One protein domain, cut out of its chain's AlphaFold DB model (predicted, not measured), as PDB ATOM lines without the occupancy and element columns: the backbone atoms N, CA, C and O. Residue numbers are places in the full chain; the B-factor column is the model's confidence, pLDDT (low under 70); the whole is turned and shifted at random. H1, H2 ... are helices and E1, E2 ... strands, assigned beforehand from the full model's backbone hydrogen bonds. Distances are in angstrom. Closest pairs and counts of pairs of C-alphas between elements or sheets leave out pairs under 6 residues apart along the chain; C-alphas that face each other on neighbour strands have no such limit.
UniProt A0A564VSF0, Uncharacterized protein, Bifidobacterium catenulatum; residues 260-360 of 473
ATOM      1  N   ASN A 260      -1.769  15.084  -7.211       57.22
ATOM      2  CA  ASN A 260      -2.051  16.002  -8.283       57.22
ATOM      3  C   ASN A 260      -0.813  16.262  -9.185       57.22
ATOM      4  O   ASN A 260      -0.980  16.584 -10.360       57.22
ATOM      5  N   ASP A 261       0.412  16.062  -8.716       63.81
ATOM      6  CA  ASP A 261       1.605  16.256  -9.549       63.81
ATOM      7  C   ASP A 261       1.998  15.033 -10.394       63.81
ATOM      8  O   ASP A 261       2.873  15.137 -11.266       63.81
ATOM      9  N   LEU A 262       1.330  13.896 -10.182       70.25
ATOM     10  CA  LEU A 262       1.457  12.715 -11.029       70.25
ATOM     11  C   LEU A 262       0.697  12.934 -12.343       70.25
ATOM     12  O   LEU A 262      -0.398  13.494 -12.361       70.25
ATOM     13  N   ASP A 263       1.283  12.493 -13.458       68.56
ATOM     14  CA  ASP A 263       0.507  12.318 -14.693       68.56
ATOM     15  C   ASP A 263      -0.289  11.003 -14.637       68.56
ATOM     16  O   ASP A 263      -0.250  10.272 -13.641       68.56
ATOM     17  N   ASP A 264      -1.014  10.694 -15.710       74.69
ATOM     18  CA  ASP A 264      -1.821   9.476 -15.800       74.69
ATOM     19  C   ASP A 264      -0.971   8.212 -15.565       74.69
ATOM     20  O   ASP A 264      -1.397   7.288 -14.867       74.69
ATOM     21  N   TRP A 265       0.273   8.201 -16.064       83.31
ATOM     22  CA  TRP A 265       1.220   7.100 -15.875       83.31
ATOM     23  C   TRP A 265       1.659   6.962 -14.412       83.31
ATOM     24  O   TRP A 265       1.675   5.857 -13.861       83.31
ATOM     25  N   GLY A 266       2.013   8.071 -13.759       79.31
ATOM     26  CA  GLY A 266       2.406   8.083 -12.350       79.31
ATOM     27  C   GLY A 266       1.264   7.670 -11.434       79.31
ATOM     28  O   GLY A 266       1.461   6.882 -10.509       79.31
ATOM     29  N   THR A 267       0.058   8.149 -11.738       80.06
ATOM     30  CA  THR A 267      -1.164   7.839 -10.990       80.06
ATOM     31  C   THR A 267      -1.500   6.354 -11.085       80.06
ATOM     32  O   THR A 267      -1.752   5.716 -10.060       80.06
ATOM     33  N   GLU A 268      -1.439   5.764 -12.285       84.38
ATOM     34  CA  GLU A 268      -1.638   4.321 -12.456       84.38
ATOM     35  C   GLU A 268      -0.547   3.519 -11.737       84.38
ATOM     36  O   GLU A 268      -0.853   2.561 -11.024       84.38
ATOM     37  N   THR A 269       0.718   3.927 -11.886       87.94
ATOM     38  CA  THR A 269       1.860   3.262 -11.242       87.94
ATOM     39  C   THR A 269       1.676   3.207  -9.730       87.94
ATOM     40  O   THR A 269       1.814   2.136  -9.141       87.94
ATOM     41  N   LEU A 270       1.335   4.335  -9.099       86.62
ATOM     42  CA  LEU A 270       1.088   4.399  -7.663       86.62
ATOM     43  C   LEU A 270      -0.113   3.546  -7.259       86.62
ATOM     44  O   LEU A 270      -0.010   2.766  -6.319       86.62
ATOM     45  N   THR A 271      -1.232   3.672  -7.974       85.31
ATOM     46  CA  THR A 271      -2.473   2.950  -7.654       85.31
ATOM     47  C   THR A 271      -2.238   1.445  -7.666       85.31
ATOM     48  O   THR A 271      -2.480   0.781  -6.662       85.31
ATOM     49  N   ARG A 272      -1.654   0.919  -8.750       86.69
ATOM     50  CA  ARG A 272      -1.335  -0.509  -8.856       86.69
ATOM     51  C   ARG A 272      -0.306  -0.947  -7.823       86.69
ATOM     52  O   ARG A 272      -0.408  -2.046  -7.300       86.69
ATOM     53  N   MET A 273       0.684  -0.109  -7.513       89.25
ATOM     54  CA  MET A 273       1.688  -0.427  -6.496       89.25
ATOM     55  C   MET A 273       1.056  -0.615  -5.109       89.25
ATOM     56  O   MET A 273       1.443  -1.531  -4.391       89.25
ATOM     57  N   LEU A 274       0.079   0.222  -4.744       86.94
ATOM     58  CA  LEU A 274      -0.623   0.147  -3.457       86.94
ATOM     59  C   LEU A 274      -1.586  -1.050  -3.359       86.94
ATOM     60  O   LEU A 274      -1.975  -1.427  -2.258       86.94
ATOM     61  N   GLU A 275      -1.959  -1.650  -4.490       86.56
ATOM     62  CA  GLU A 275      -2.786  -2.863  -4.560       86.56
ATOM     63  C   GLU A 275      -1.966  -4.158  -4.441       86.56
ATOM     64  O   GLU A 275      -2.536  -5.233  -4.243       86.56
ATOM     65  N   VAL A 276      -0.636  -4.084  -4.562       85.69
ATOM     66  CA  VAL A 276       0.237  -5.256  -4.463       85.69
ATOM     67  C   VAL A 276       0.542  -5.584  -3.005       85.69
ATOM     68  O   VAL A 276       1.025  -4.745  -2.247       85.69
ATOM     69  N   GLY A 277       0.384  -6.861  -2.661       83.50
ATOM     70  CA  GLY A 277       0.801  -7.400  -1.372       83.50
ATOM     71  C   GLY A 277      -0.256  -7.235  -0.284       83.50
ATOM     72  O   GLY A 277      -1.443  -7.073  -0.566       83.50
ATOM     73  N   THR A 278       0.171  -7.349   0.972       82.81
ATOM     74  CA  THR A 278      -0.716  -7.180   2.130       82.81
ATOM     75  C   THR A 278      -0.417  -5.842   2.799       82.81
ATOM     76  O   THR A 278       0.681  -5.678   3.328       82.81
ATOM     77  N   PRO A 279      -1.353  -4.876   2.788       82.56
ATOM     78  CA  PRO A 279      -1.082  -3.549   3.314       82.56
ATOM     79  C   PRO A 279      -0.813  -3.599   4.816       82.56
ATOM     80  O   PRO A 279      -1.579  -4.195   5.579       82.56
ATOM     81  N   ASP A 280       0.263  -2.939   5.239       85.06
ATOM     82  CA  ASP A 280       0.552  -2.734   6.651       85.06
ATOM     83  C   ASP A 280      -0.564  -1.882   7.301       85.06
ATOM     84  O   ASP A 280      -0.987  -0.884   6.707       85.06
ATOM     85  N   PRO A 281      -1.067  -2.235   8.500       76.50
ATOM     86  CA  PRO A 281      -2.166  -1.511   9.142       76.50
ATOM     87  C   PRO A 281      -1.872  -0.042   9.481       76.50
ATOM     88  O   PRO A 281      -2.809   0.752   9.553       76.50
ATOM     89  N   GLU A 282      -0.609   0.325   9.715       76.00
ATOM     90  CA  GLU A 282      -0.204   1.697  10.041       76.00
ATOM     91  C   GLU A 282       0.125   2.507   8.783       76.00
ATOM     92  O   GLU A 282      -0.215   3.689   8.696       76.00
ATOM     93  N   LEU A 283       0.778   1.885   7.798       73.31
ATOM     94  CA  LEU A 283       1.247   2.568   6.588       73.31
ATOM     95  C   LEU A 283       0.229   2.549   5.438       73.31
ATOM     96  O   LEU A 283       0.253   3.432   4.581       73.31
ATOM     97  N   GLY A 284      -0.670   1.564   5.414       78.94
ATOM     98  CA  GLY A 284      -1.690   1.385   4.379       78.94
ATOM     99  C   GLY A 284      -1.181   0.779   3.065       78.94
ATOM    100  O   GLY A 284      -1.918   0.792   2.083       78.94
ATOM    101  N   PHE A 285       0.054   0.267   3.029       84.56
ATOM    102  CA  PHE A 285       0.662  -0.425   1.883       84.56
ATOM    103  C   PHE A 285       1.703  -1.452   2.347       84.56
ATOM    104  O   PHE A 285       2.159  -1.405   3.488       84.56
ATOM    105  N   ASP A 286       2.061  -2.392   1.474       86.25
ATOM    106  CA  ASP A 286       3.068  -3.422   1.755       86.25
ATOM    107  C   ASP A 286       4.484  -2.878   1.476       86.25
ATOM    108  O   ASP A 286       4.774  -2.408   0.373       86.25
ATOM    109  N   LEU A 287       5.378  -2.924   2.472       86.19
ATOM    110  CA  LEU A 287       6.762  -2.437   2.358       86.19
ATOM    111  C   LEU A 287       7.594  -3.224   1.335       86.19
ATOM    112  O   LEU A 287       8.512  -2.663   0.731       86.19
ATOM    113  N   ASP A 288       7.268  -4.499   1.131       86.44
ATOM    114  CA  ASP A 288       7.973  -5.395   0.216       86.44
ATOM    115  C   ASP A 288       7.324  -5.454  -1.176       86.44
ATOM    116  O   ASP A 288       7.830  -6.155  -2.078       86.44
ATOM    117  N   ALA A 289       6.250  -4.675  -1.380       87.50
ATOM    118  CA  ALA A 289       5.557  -4.542  -2.650       87.50
ATOM    119  C   ALA A 289       6.521  -4.232  -3.797       87.50
ATOM    120  O   ALA A 289       7.552  -3.557  -3.675       87.50
ATOM    121  N   TYR A 290       6.167  -4.752  -4.962       90.62
ATOM    122  CA  TYR A 290       6.825  -4.427  -6.210       90.62
ATOM    123  C   TYR A 290       5.853  -4.565  -7.362       90.62
ATOM    124  O   TYR A 290       4.986  -5.430  -7.356       90.62
ATOM    125  N   LEU A 291       6.056  -3.746  -8.382       91.00
ATOM    126  CA  LEU A 291       5.211  -3.730  -9.563       91.00
ATOM    127  C   LEU A 291       6.079  -3.934 -10.805       91.00
ATOM    128  O   LEU A 291       6.885  -3.052 -11.119       91.00
ATOM    129  N   PRO A 292       5.972  -5.063 -11.526       89.25
ATOM    130  CA  PRO A 292       6.642  -5.211 -12.810       89.25
ATOM    131  C   PRO A 292       6.249  -4.076 -13.760       89.25
ATOM    132  O   PRO A 292       5.083  -3.701 -13.858       89.25
ATOM    133  N   SER A 293       7.215  -3.521 -14.494       85.75
ATOM    134  CA  SER A 293       6.989  -2.310 -15.290       85.75
ATOM    135  C   SER A 293       5.950  -2.486 -16.396       85.75
ATOM    136  O   SER A 293       5.323  -1.515 -16.795       85.75
ATOM    137  N   CYS A 294       5.776  -3.713 -16.886       80.69
ATOM    138  CA  CYS A 294       4.777  -4.084 -17.889       80.69
ATOM    139  C   CYS A 294       3.341  -4.149 -17.346       80.69
ATOM    140  O   CYS A 294       2.416  -4.301 -18.134       80.69
ATOM    141  N   CYS A 295       3.144  -4.056 -16.028       83.75
ATOM    142  CA  CYS A 295       1.813  -3.979 -15.430       83.75
ATOM    143  C   CYS A 295       1.220  -2.565 -15.505       83.75
ATOM    144  O   CYS A 295       0.038  -2.413 -15.232       83.75
ATOM    145  N   VAL A 296       2.007  -1.541 -15.851       82.88
ATOM    146  CA  VAL A 296       1.515  -0.175 -16.084       82.88
ATOM    147  C   VAL A 296       1.125  -0.064 -17.554       82.88
ATOM    148  O   VAL A 296       1.949  -0.329 -18.429       82.88
ATOM    149  N   THR A 297      -0.145   0.243 -17.813       77.25
ATOM    150  CA  THR A 297      -0.758   0.146 -19.149       77.25
ATOM    151  C   THR A 297      -0.914   1.490 -19.841       77.25
ATOM    152  O   THR A 297      -0.949   1.540 -21.071       77.25
ATOM    153  N   VAL A 298      -0.960   2.576 -19.072       73.69
ATOM    154  CA  VAL A 298      -0.951   3.940 -19.579       73.69
ATOM    155  C   VAL A 298       0.391   4.175 -20.276       73.69
ATOM    156  O   VAL A 298       1.447   3.935 -19.677       73.69
ATOM    157  N   PRO A 299       0.383   4.606 -21.549       64.25
ATOM    158  CA  PRO A 299       1.611   4.908 -22.263       64.25
ATOM    159  C   PRO A 299       2.366   6.040 -21.566       64.25
ATOM    160  O   PRO A 299       1.775   6.968 -21.015       64.25
ATOM    161  N   GLU A 300       3.692   5.945 -21.581       59.03
ATOM    162  CA  GLU A 300       4.562   6.901 -20.902       59.03
ATOM    163  C   GLU A 300       4.325   8.318 -21.457       59.03
ATOM    164  O   GLU A 300       4.448   8.560 -22.660       59.03
ATOM    165  N   GLY A 301       3.951   9.255 -20.581       51.12
ATOM    166  CA  GLY A 301       3.802  10.662 -20.941       51.12
ATOM    167  C   GLY A 301       5.154  11.337 -21.205       51.12
ATOM    168  O   GLY A 301       6.209  10.841 -20.817       51.12
ATOM    169  N   ASN A 302       5.134  12.536 -21.800       45.31
ATOM    170  CA  ASN A 302       6.336  13.349 -22.078       45.31
ATOM    171  C   ASN A 302       7.148  13.749 -20.820       45.31
ATOM    172  O   ASN A 302       8.210  14.361 -20.938       45.31
ATOM    173  N   ARG A 303       6.650  13.472 -19.610       53.66
ATOM    174  CA  ARG A 303       7.303  13.801 -18.338       53.66
ATOM    175  C   ARG A 303       8.252  12.680 -17.916       53.66
ATOM    176  O   ARG A 303       7.861  11.526 -17.833       53.66
ATOM    177  N   ASP A 304       9.484  13.054 -17.565       68.38
ATOM    178  CA  ASP A 304      10.554  12.111 -17.213       68.38
ATOM    179  C   ASP A 304      10.139  11.108 -16.107       68.38
ATOM    180  O   ASP A 304       9.864  11.482 -14.956       68.38
ATOM    181  N   LYS A 305      10.095   9.824 -16.485       73.06
ATOM    182  CA  LYS A 305       9.740   8.643 -15.679       73.06
ATOM    183  C   LYS A 305      10.588   8.504 -14.422       73.06
ATOM    184  O   LYS A 305      10.088   8.119 -13.364       73.06
ATOM    185  N   ALA A 306      11.880   8.810 -14.527       72.94
ATOM    186  CA  ALA A 306      12.787   8.727 -13.389       72.94
ATOM    187  C   ALA A 306      12.365   9.703 -12.283       72.94
ATOM    188  O   ALA A 306      12.356   9.346 -11.105       72.94
ATOM    189  N   ALA A 307      11.936  10.901 -12.677       68.19
ATOM    190  CA  ALA A 307      11.474  11.918 -11.750       68.19
ATOM    191  C   ALA A 307      10.108  11.563 -11.134       68.19
ATOM    192  O   ALA A 307       9.904  11.805  -9.951       68.19
ATOM    193  N   GLN A 308       9.196  10.920 -11.874       77.06
ATOM    194  CA  GLN A 308       7.927  10.417 -11.316       77.06
ATOM    195  C   GLN A 308       8.127   9.347 -10.245       77.06
ATOM    196  O   GLN A 308       7.552   9.421  -9.160       77.06
ATOM    197  N   LEU A 309       9.002   8.379 -10.519       82.44
ATOM    198  CA  LEU A 309       9.372   7.366  -9.537       82.44
ATOM    199  C   LEU A 309      10.024   8.007  -8.306       82.44
ATOM    200  O   LEU A 309       9.615   7.723  -7.182       82.44
ATOM    201  N   GLY A 310      10.968   8.931  -8.514       75.62
ATOM    202  CA  GLY A 310      11.628   9.664  -7.432       75.62
ATOM    203  C   GLY A 310      10.659  10.458  -6.548       75.62
ATOM    204  O   GLY A 310      10.779  10.402  -5.321       75.62
ATOM    205  N   MET A 311       9.669  11.133  -7.145       74.06
ATOM    206  CA  MET A 311       8.610  11.845  -6.415       74.06
ATOM    207  C   MET A 311       7.833  10.914  -5.490       74.06
ATOM    208  O   MET A 311       7.642  11.236  -4.323       74.06
ATOM    209  N   MET A 312       7.433   9.742  -5.984       82.69
ATOM    210  CA  MET A 312       6.657   8.776  -5.203       82.69
ATOM    211  C   MET A 312       7.495   8.020  -4.163       82.69
ATOM    212  O   MET A 312       6.935   7.366  -3.294       82.69
ATOM    213  N   GLY A 313       8.828   8.089  -4.228       83.00
ATOM    214  CA  GLY A 313       9.718   7.273  -3.389       83.00
ATOM    215  C   GLY A 313       9.942   5.868  -3.944       83.00
ATOM    216  O   GLY A 313      10.331   4.953  -3.213       83.00
ATOM    217  N   LEU A 314       9.699   5.691  -5.239       88.56
ATOM    218  CA  LEU A 314       9.889   4.452  -5.970       88.56
ATOM    219  C   LEU A 314      11.223   4.466  -6.725       88.56
ATOM    220  O   LEU A 314      11.746   5.506  -7.122       88.56
ATOM    221  N   ALA A 315      11.769   3.280  -6.976       86.94
ATOM    222  CA  ALA A 315      12.930   3.097  -7.836       86.94
ATOM    223  C   ALA A 315      12.691   1.970  -8.836       86.94
ATOM    224  O   ALA A 315      12.043   0.971  -8.537       86.94
ATOM    225  N   SER A 316      13.272   2.102 -10.027       89.69
ATOM    226  CA  SER A 316      13.245   1.042 -11.030       89.69
ATOM    227  C   SER A 316      14.440   0.103 -10.838       89.69
ATOM    228  O   SER A 316      15.589   0.520 -11.002       89.69
ATOM    229  N   ARG A 317      14.186  -1.164 -10.495       89.25
ATOM    230  CA  ARG A 317      15.210  -2.195 -10.251       89.25
ATOM    231  C   ARG A 317      14.827  -3.528 -10.907       89.25
ATOM    232  O   ARG A 317      13.642  -3.804 -11.074       89.25
ATOM    233  N   PRO A 318      15.792  -4.372 -11.307       88.31
ATOM    234  CA  PRO A 318      15.483  -5.758 -11.644       88.31
ATOM    235  C   PRO A 318      15.019  -6.497 -10.376       88.31
ATOM    236  O   PRO A 318      15.717  -6.468  -9.363       88.31
ATOM    237  N   LYS A 319      13.848  -7.140 -10.420       87.62
ATOM    238  CA  LYS A 319      13.312  -7.992  -9.344       87.62
ATOM    239  C   LYS A 319      12.717  -9.254  -9.964       87.62
ATOM    240  O   LYS A 319      12.274  -9.243 -11.111       87.62
ATOM    241  N   TYR A 320      12.778 -10.358  -9.233       85.62
ATOM    242  CA  TYR A 320      12.157 -11.604  -9.662       85.62
ATOM    243  C   TYR A 320      10.657 -11.535  -9.352       85.62
ATOM    244  O   TYR A 320      10.293 -11.274  -8.206       85.62
ATOM    245  N   ASP A 321       9.811 -11.711 -10.366       81.44
ATOM    246  CA  ASP A 321       8.350 -11.628 -10.247       81.44
ATOM    247  C   ASP A 321       7.776 -12.927  -9.669       81.44
ATOM    248  O   ASP A 321       7.206 -13.753 -10.372       81.44
ATOM    249  N   VAL A 322       7.999 -13.133  -8.369       80.88
ATOM    250  CA  VAL A 322       7.530 -14.300  -7.599       80.88
ATOM    251  C   VAL A 322       5.999 -14.363  -7.519       80.88
ATOM    252  O   VAL A 322       5.440 -15.442  -7.365       80.88
ATOM    253  N   LEU A 323       5.327 -13.213  -7.602       80.06
ATOM    254  CA  LEU A 323       3.875 -13.082  -7.494       80.06
ATOM    255  C   LEU A 323       3.176 -13.258  -8.850       80.06
ATOM    256  O   LEU A 323       1.951 -13.174  -8.900       80.06
ATOM    257  N   CYS A 324       3.933 -13.501  -9.929       80.31
ATOM    258  CA  CYS A 324       3.401 -13.676 -11.281       80.31
ATOM    259  C   CYS A 324       2.503 -12.501 -11.725       80.31
ATOM    260  O   CYS A 324       1.541 -12.676 -12.473       80.31
ATOM    261  N   LEU A 325       2.803 -11.277 -11.268       80.75
ATOM    262  CA  LEU A 325       1.956 -10.101 -11.512       80.75
ATOM    263  C   LEU A 325       1.889  -9.733 -12.997       80.75
ATOM    264  O   LEU A 325       0.942  -9.089 -13.445       80.75
ATOM    265  N   ALA A 326       2.903 -10.125 -13.764       74.75
ATOM    266  CA  ALA A 326       3.008  -9.823 -15.180       74.75
ATOM    267  C   ALA A 326       2.802 -11.036 -16.109       74.75
ATOM    268  O   ALA A 326       3.223 -10.999 -17.274       74.75
ATOM    269  N   GLY A 327       2.200 -12.112 -15.598       78.75
ATOM    270  CA  GLY A 327       1.859 -13.333 -16.333       78.75
ATOM    271  C   GLY A 327       2.192 -14.600 -15.547       78.75
ATOM    272  O   GLY A 327       2.783 -14.525 -14.479       78.75
ATOM    273  N   ASP A 328       1.860 -15.763 -16.103       74.12
ATOM    274  CA  ASP A 328       1.775 -17.018 -15.338       74.12
ATOM    275  C   ASP A 328       3.125 -17.607 -14.871       74.12
ATOM    276  O   ASP A 328       3.149 -18.425 -13.950       74.12
ATOM    277  N   GLU A 329       4.254 -17.192 -15.460       78.94
ATOM    278  CA  GLU A 329       5.584 -17.724 -15.127       78.94
ATOM    279  C   GLU A 329       6.477 -16.708 -14.380       78.94
ATOM    280  O   GLU A 329       6.689 -15.587 -14.877       78.94
ATOM    281  N   PRO A 330       7.084 -17.103 -13.236       81.81
ATOM    282  CA  PRO A 330       8.059 -16.284 -12.527       81.81
ATOM    283  C   PRO A 330       9.300 -16.019 -13.378       81.81
ATOM    284  O   PRO A 330       9.980 -16.936 -13.843       81.81
ATOM    285  N   ALA A 331       9.644 -14.747 -13.544       84.44
ATOM    286  CA  ALA A 331      10.805 -14.338 -14.323       84.44
ATOM    287  C   ALA A 331      11.468 -13.099 -13.722       84.44
ATOM    288  O   ALA A 331      10.848 -12.320 -12.996       84.44
ATOM    289  N   MET A 332      12.743 -12.882 -14.054       87.25
ATOM    290  CA  MET A 332      13.398 -11.620 -13.728       87.25
ATOM    291  C   MET A 332      12.809 -10.515 -14.606       87.25
ATOM    292  O   MET A 332      12.881 -10.587 -15.833       87.25
ATOM    293  N   ARG A 333      12.228  -9.489 -13.981       85.69
ATOM    294  CA  ARG A 333      11.589  -8.372 -14.677       85.69
ATOM    295  C   ARG A 333      12.076  -7.044 -14.125       85.69
ATOM    296  O   ARG A 333      12.422  -6.902 -12.949       85.69
ATOM    297  N   ARG A 334      12.078  -6.029 -14.986       88.75
ATOM    298  CA  ARG A 334      12.212  -4.650 -14.523       88.75
ATOM    299  C   ARG A 334      10.969  -4.328 -13.694       88.75
ATOM    300  O   ARG A 334       9.860  -4.480 -14.185       88.75
ATOM    301  N   SER A 335      11.166  -3.922 -12.448       89.88
ATOM    302  CA  SER A 335      10.086  -3.662 -11.500       89.88
ATOM    303  C   SER A 335      10.289  -2.318 -10.814       89.88
ATOM    304  O   SER A 335      11.420  -1.855 -10.638       89.88
ATOM    305  N   TYR A 336       9.191  -1.687 -10.428       92.31
ATOM    306  CA  TYR A 336       9.182  -0.561  -9.511       92.31
ATOM    307  C   TYR A 336       9.113  -1.107  -8.090       92.31
ATOM    308  O   TYR A 336       8.330  -2.009  -7.803       92.31
ATOM    309  N   VAL A 337       9.992  -0.614  -7.225       92.00
ATOM    310  CA  VAL A 337      10.107  -1.039  -5.828       92.00
ATOM    311  C   VAL A 337      10.101   0.178  -4.920       92.00
ATOM    312  O   VAL A 337      10.528   1.259  -5.337       92.00
ATOM    313  N   ILE A 338       9.672  -0.006  -3.676       89.75
ATOM    314  CA  ILE A 338       9.730   1.038  -2.651       89.75
ATOM    315  C   ILE A 338      11.195   1.285  -2.282       89.75
ATOM    316  O   ILE A 338      11.902   0.381  -1.838       89.75
ATOM    317  N   ALA A 339      11.669   2.508  -2.512       86.94
ATOM    318  CA  ALA A 339      13.011   2.950  -2.135       86.94
ATOM    319  C   ALA A 339      12.986   3.885  -0.917       86.94
ATOM    320  O   ALA A 339      13.929   3.877  -0.131       86.94
ATOM    321  N   ASP A 340      11.905   4.653  -0.755       82.38
ATOM    322  CA  ASP A 340      11.655   5.546   0.378       82.38
ATOM    323  C   ASP A 340      10.222   5.323   0.909       82.38
ATOM    324  O   ASP A 340       9.266   5.919   0.397       82.38
ATOM    325  N   PRO A 341      10.048   4.474   1.941       83.38
ATOM    326  CA  PRO A 341       8.737   4.179   2.515       83.38
ATOM    327  C   PRO A 341       8.002   5.403   3.062       83.38
ATOM    328  O   PRO A 341       6.780   5.492   2.955       83.38
ATOM    329  N   LYS A 342       8.728   6.376   3.631       78.56
ATOM    330  CA  LYS A 342       8.108   7.580   4.204       78.56
ATOM    331  C   LYS A 342       7.475   8.433   3.113       78.56
ATOM    332  O   LYS A 342       6.434   9.045   3.337       78.56
ATOM    333  N   ARG A 343       8.105   8.484   1.939       75.44
ATOM    334  CA  ARG A 343       7.603   9.224   0.780       75.44
ATOM    335  C   ARG A 343       6.407   8.528   0.142       75.44
ATOM    336  O   ARG A 343       5.395   9.194  -0.066       75.44
ATOM    337  N   VAL A 344       6.465   7.205  -0.035       83.44
ATOM    338  CA  VAL A 344       5.311   6.413  -0.503       83.44
ATOM    339  C   VAL A 344       4.103   6.610   0.420       83.44
ATOM    340  O   VAL A 344       3.002   6.852  -0.069       83.44
ATOM    341  N   ALA A 345       4.303   6.629   1.742       81.75
ATOM    342  CA  ALA A 345       3.228   6.844   2.712       81.75
ATOM    343  C   ALA A 345       2.491   8.182   2.540       81.75
ATOM    344  O   ALA A 345       1.271   8.237   2.700       81.75
ATOM    345  N   LYS A 346       3.192   9.262   2.160       75.50
ATOM    346  CA  LYS A 346       2.552  10.561   1.875       75.50
ATOM    347  C   LYS A 346       1.582  10.458   0.702       75.50
ATOM    348  O   LYS A 346       0.463  10.957   0.781       75.50
ATOM    349  N   PHE A 347       2.026   9.810  -0.371       77.81
ATOM    350  CA  PHE A 347       1.245   9.615  -1.587       77.81
ATOM    351  C   PHE A 347       0.069   8.663  -1.356       77.81
ATOM    352  O   PHE A 347      -1.051   8.983  -1.739       77.81
ATOM    353  N   ALA A 348       0.293   7.552  -0.648       78.88
ATOM    354  CA  ALA A 348      -0.759   6.620  -0.251       78.88
ATOM    355  C   ALA A 348      -1.833   7.305   0.609       78.88
ATOM    356  O   ALA A 348      -3.028   7.166   0.350       78.88
ATOM    357  N   GLY A 349      -1.418   8.097   1.604       76.19
ATOM    358  CA  GLY A 349      -2.324   8.863   2.457       76.19
ATOM    359  C   GLY A 349      -3.130   9.908   1.682       76.19
ATOM    360  O   GLY A 349      -4.342  10.002   1.869       76.19
ATOM    361  N   ALA A 350      -2.484  10.659   0.785       72.88
ATOM    362  CA  ALA A 350      -3.148  11.658  -0.050       72.88
ATOM    363  C   ALA A 350      -4.157  11.024  -1.023       72.88
ATOM    364  O   ALA A 350      -5.295  11.480  -1.097       72.88
ATOM    365  N   LEU A 351      -3.789   9.926  -1.690       72.62
ATOM    366  CA  LEU A 351      -4.659   9.223  -2.638       72.62
ATOM    367  C   LEU A 351      -5.862   8.583  -1.931       72.62
ATOM    368  O   LEU A 351      -6.994   8.665  -2.407       72.62
ATOM    369  N   ASN A 352      -5.649   8.023  -0.737       70.25
ATOM    370  CA  ASN A 352      -6.737   7.538   0.109       70.25
ATOM    371  C   ASN A 352      -7.646   8.674   0.596       70.25
ATOM    372  O   ASN A 352      -8.863   8.499   0.636       70.25
ATOM    373  N   HIS A 353      -7.088   9.837   0.940       66.62
ATOM    374  CA  HIS A 353      -7.877  11.003   1.327       66.62
ATOM    375  C   HIS A 353      -8.720  11.526   0.156       66.62
ATOM    376  O   HIS A 353      -9.899  11.804   0.360       66.62
ATOM    377  N   GLU A 354      -8.174  11.634  -1.057       64.38
ATOM    378  CA  GLU A 354      -8.937  12.028  -2.251       64.38
ATOM    379  C   GLU A 354     -10.050  11.013  -2.558       64.38
ATOM    380  O   GLU A 354     -11.206  11.393  -2.750       64.38
ATOM    381  N   ARG A 355      -9.744   9.710  -2.484       63.84
ATOM    382  CA  ARG A 355     -10.731   8.633  -2.671       63.84
ATOM    383  C   ARG A 355     -11.845   8.660  -1.624       63.84
ATOM    384  O   ARG A 355     -12.989   8.338  -1.935       63.84
ATOM    385  N   ASN A 356     -11.522   9.017  -0.384       59.25
ATOM    386  CA  ASN A 356     -12.499   9.129   0.697       59.25
ATOM    387  C   ASN A 356     -13.302  10.434   0.608       59.25
ATOM    388  O   ASN A 356     -14.502  10.394   0.842       59.25
ATOM    389  N   ALA A 357     -12.686  11.548   0.203       57.06
ATOM    390  CA  ALA A 357     -13.360  12.825  -0.039       57.06
ATOM    391  C   ALA A 357     -14.394  12.724  -1.172       57.06
ATOM    392  O   ALA A 357     -15.494  13.259  -1.058       57.06
ATOM    393  N   ALA A 358     -14.087  11.958  -2.224       54.16
ATOM    394  CA  ALA A 358     -15.038  11.635  -3.287       54.16
ATOM    395  C   ALA A 358     -16.238  10.793  -2.801       54.16
ATOM    396  O   ALA A 358     -17.284  10.795  -3.444       54.16
ATOM    397  N   LYS A 359     -16.111  10.089  -1.665       49.06
ATOM    398  CA  LYS A 359     -17.196   9.308  -1.040       49.06
ATOM    399  C   LYS A 359     -18.016  10.101  -0.015       49.06
ATOM    400  O   LYS A 359     -19.122   9.679   0.301       49.06
ATOM    401  N   THR A 360     -17.489  11.199   0.532       38.06
ATOM    402  CA  THR A 360     -18.148  12.013   1.571       38.06
ATOM    403  C   THR A 360     -18.925  13.216   1.048       38.06
ATOM    404  O   THR A 360     -19.534  13.907   1.862       38.06
TER     405      THR A 360
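What this domain is: This is residues 260 to 360 of the 473 residues of an uncharacterized protein of Bifidobacterium catenulatum (UniProt A0A564VSF0). H1 packs over an antiparallel sheet, E1 E3 E2, with H2 beside it; H3's residues 355 to 360 stick out. The printed part has 101 residues, mixed in class, and H1 E1 H2 E2 E3 H3 in order. It is compact, radius of gyration of the C-alphas 13.3 A, spanning 41 by 35 by 23 A.

Where its parts are: H1, residues 264 to 275, begins with C-alpha (-1.821, 9.476, -15.800). E1 is residues 290 to 292, H2 305 to 312, E2 314 to 320, E3 332 to 338. H3, 341 to 360, 28.0 A long, ends with C-alpha (-18.148, 12.013, 1.571).

How they stand to each other: H1 is on the sheet. E2 and E3, a hairpin with a long link, have N 317 and O 335 within hydrogen-bond range, 2.9 A. H2 touches residues 343 to 347 of H3 alone, closest C-alphas Met 312 and Val 344, 5.4 A. H3 has 15 of 16 O i to N i+4 pairs within range, H1 and H2 every one.

The domain as a whole: The printed part has no cut; residues with pLDDT under 70 include 353 to 360.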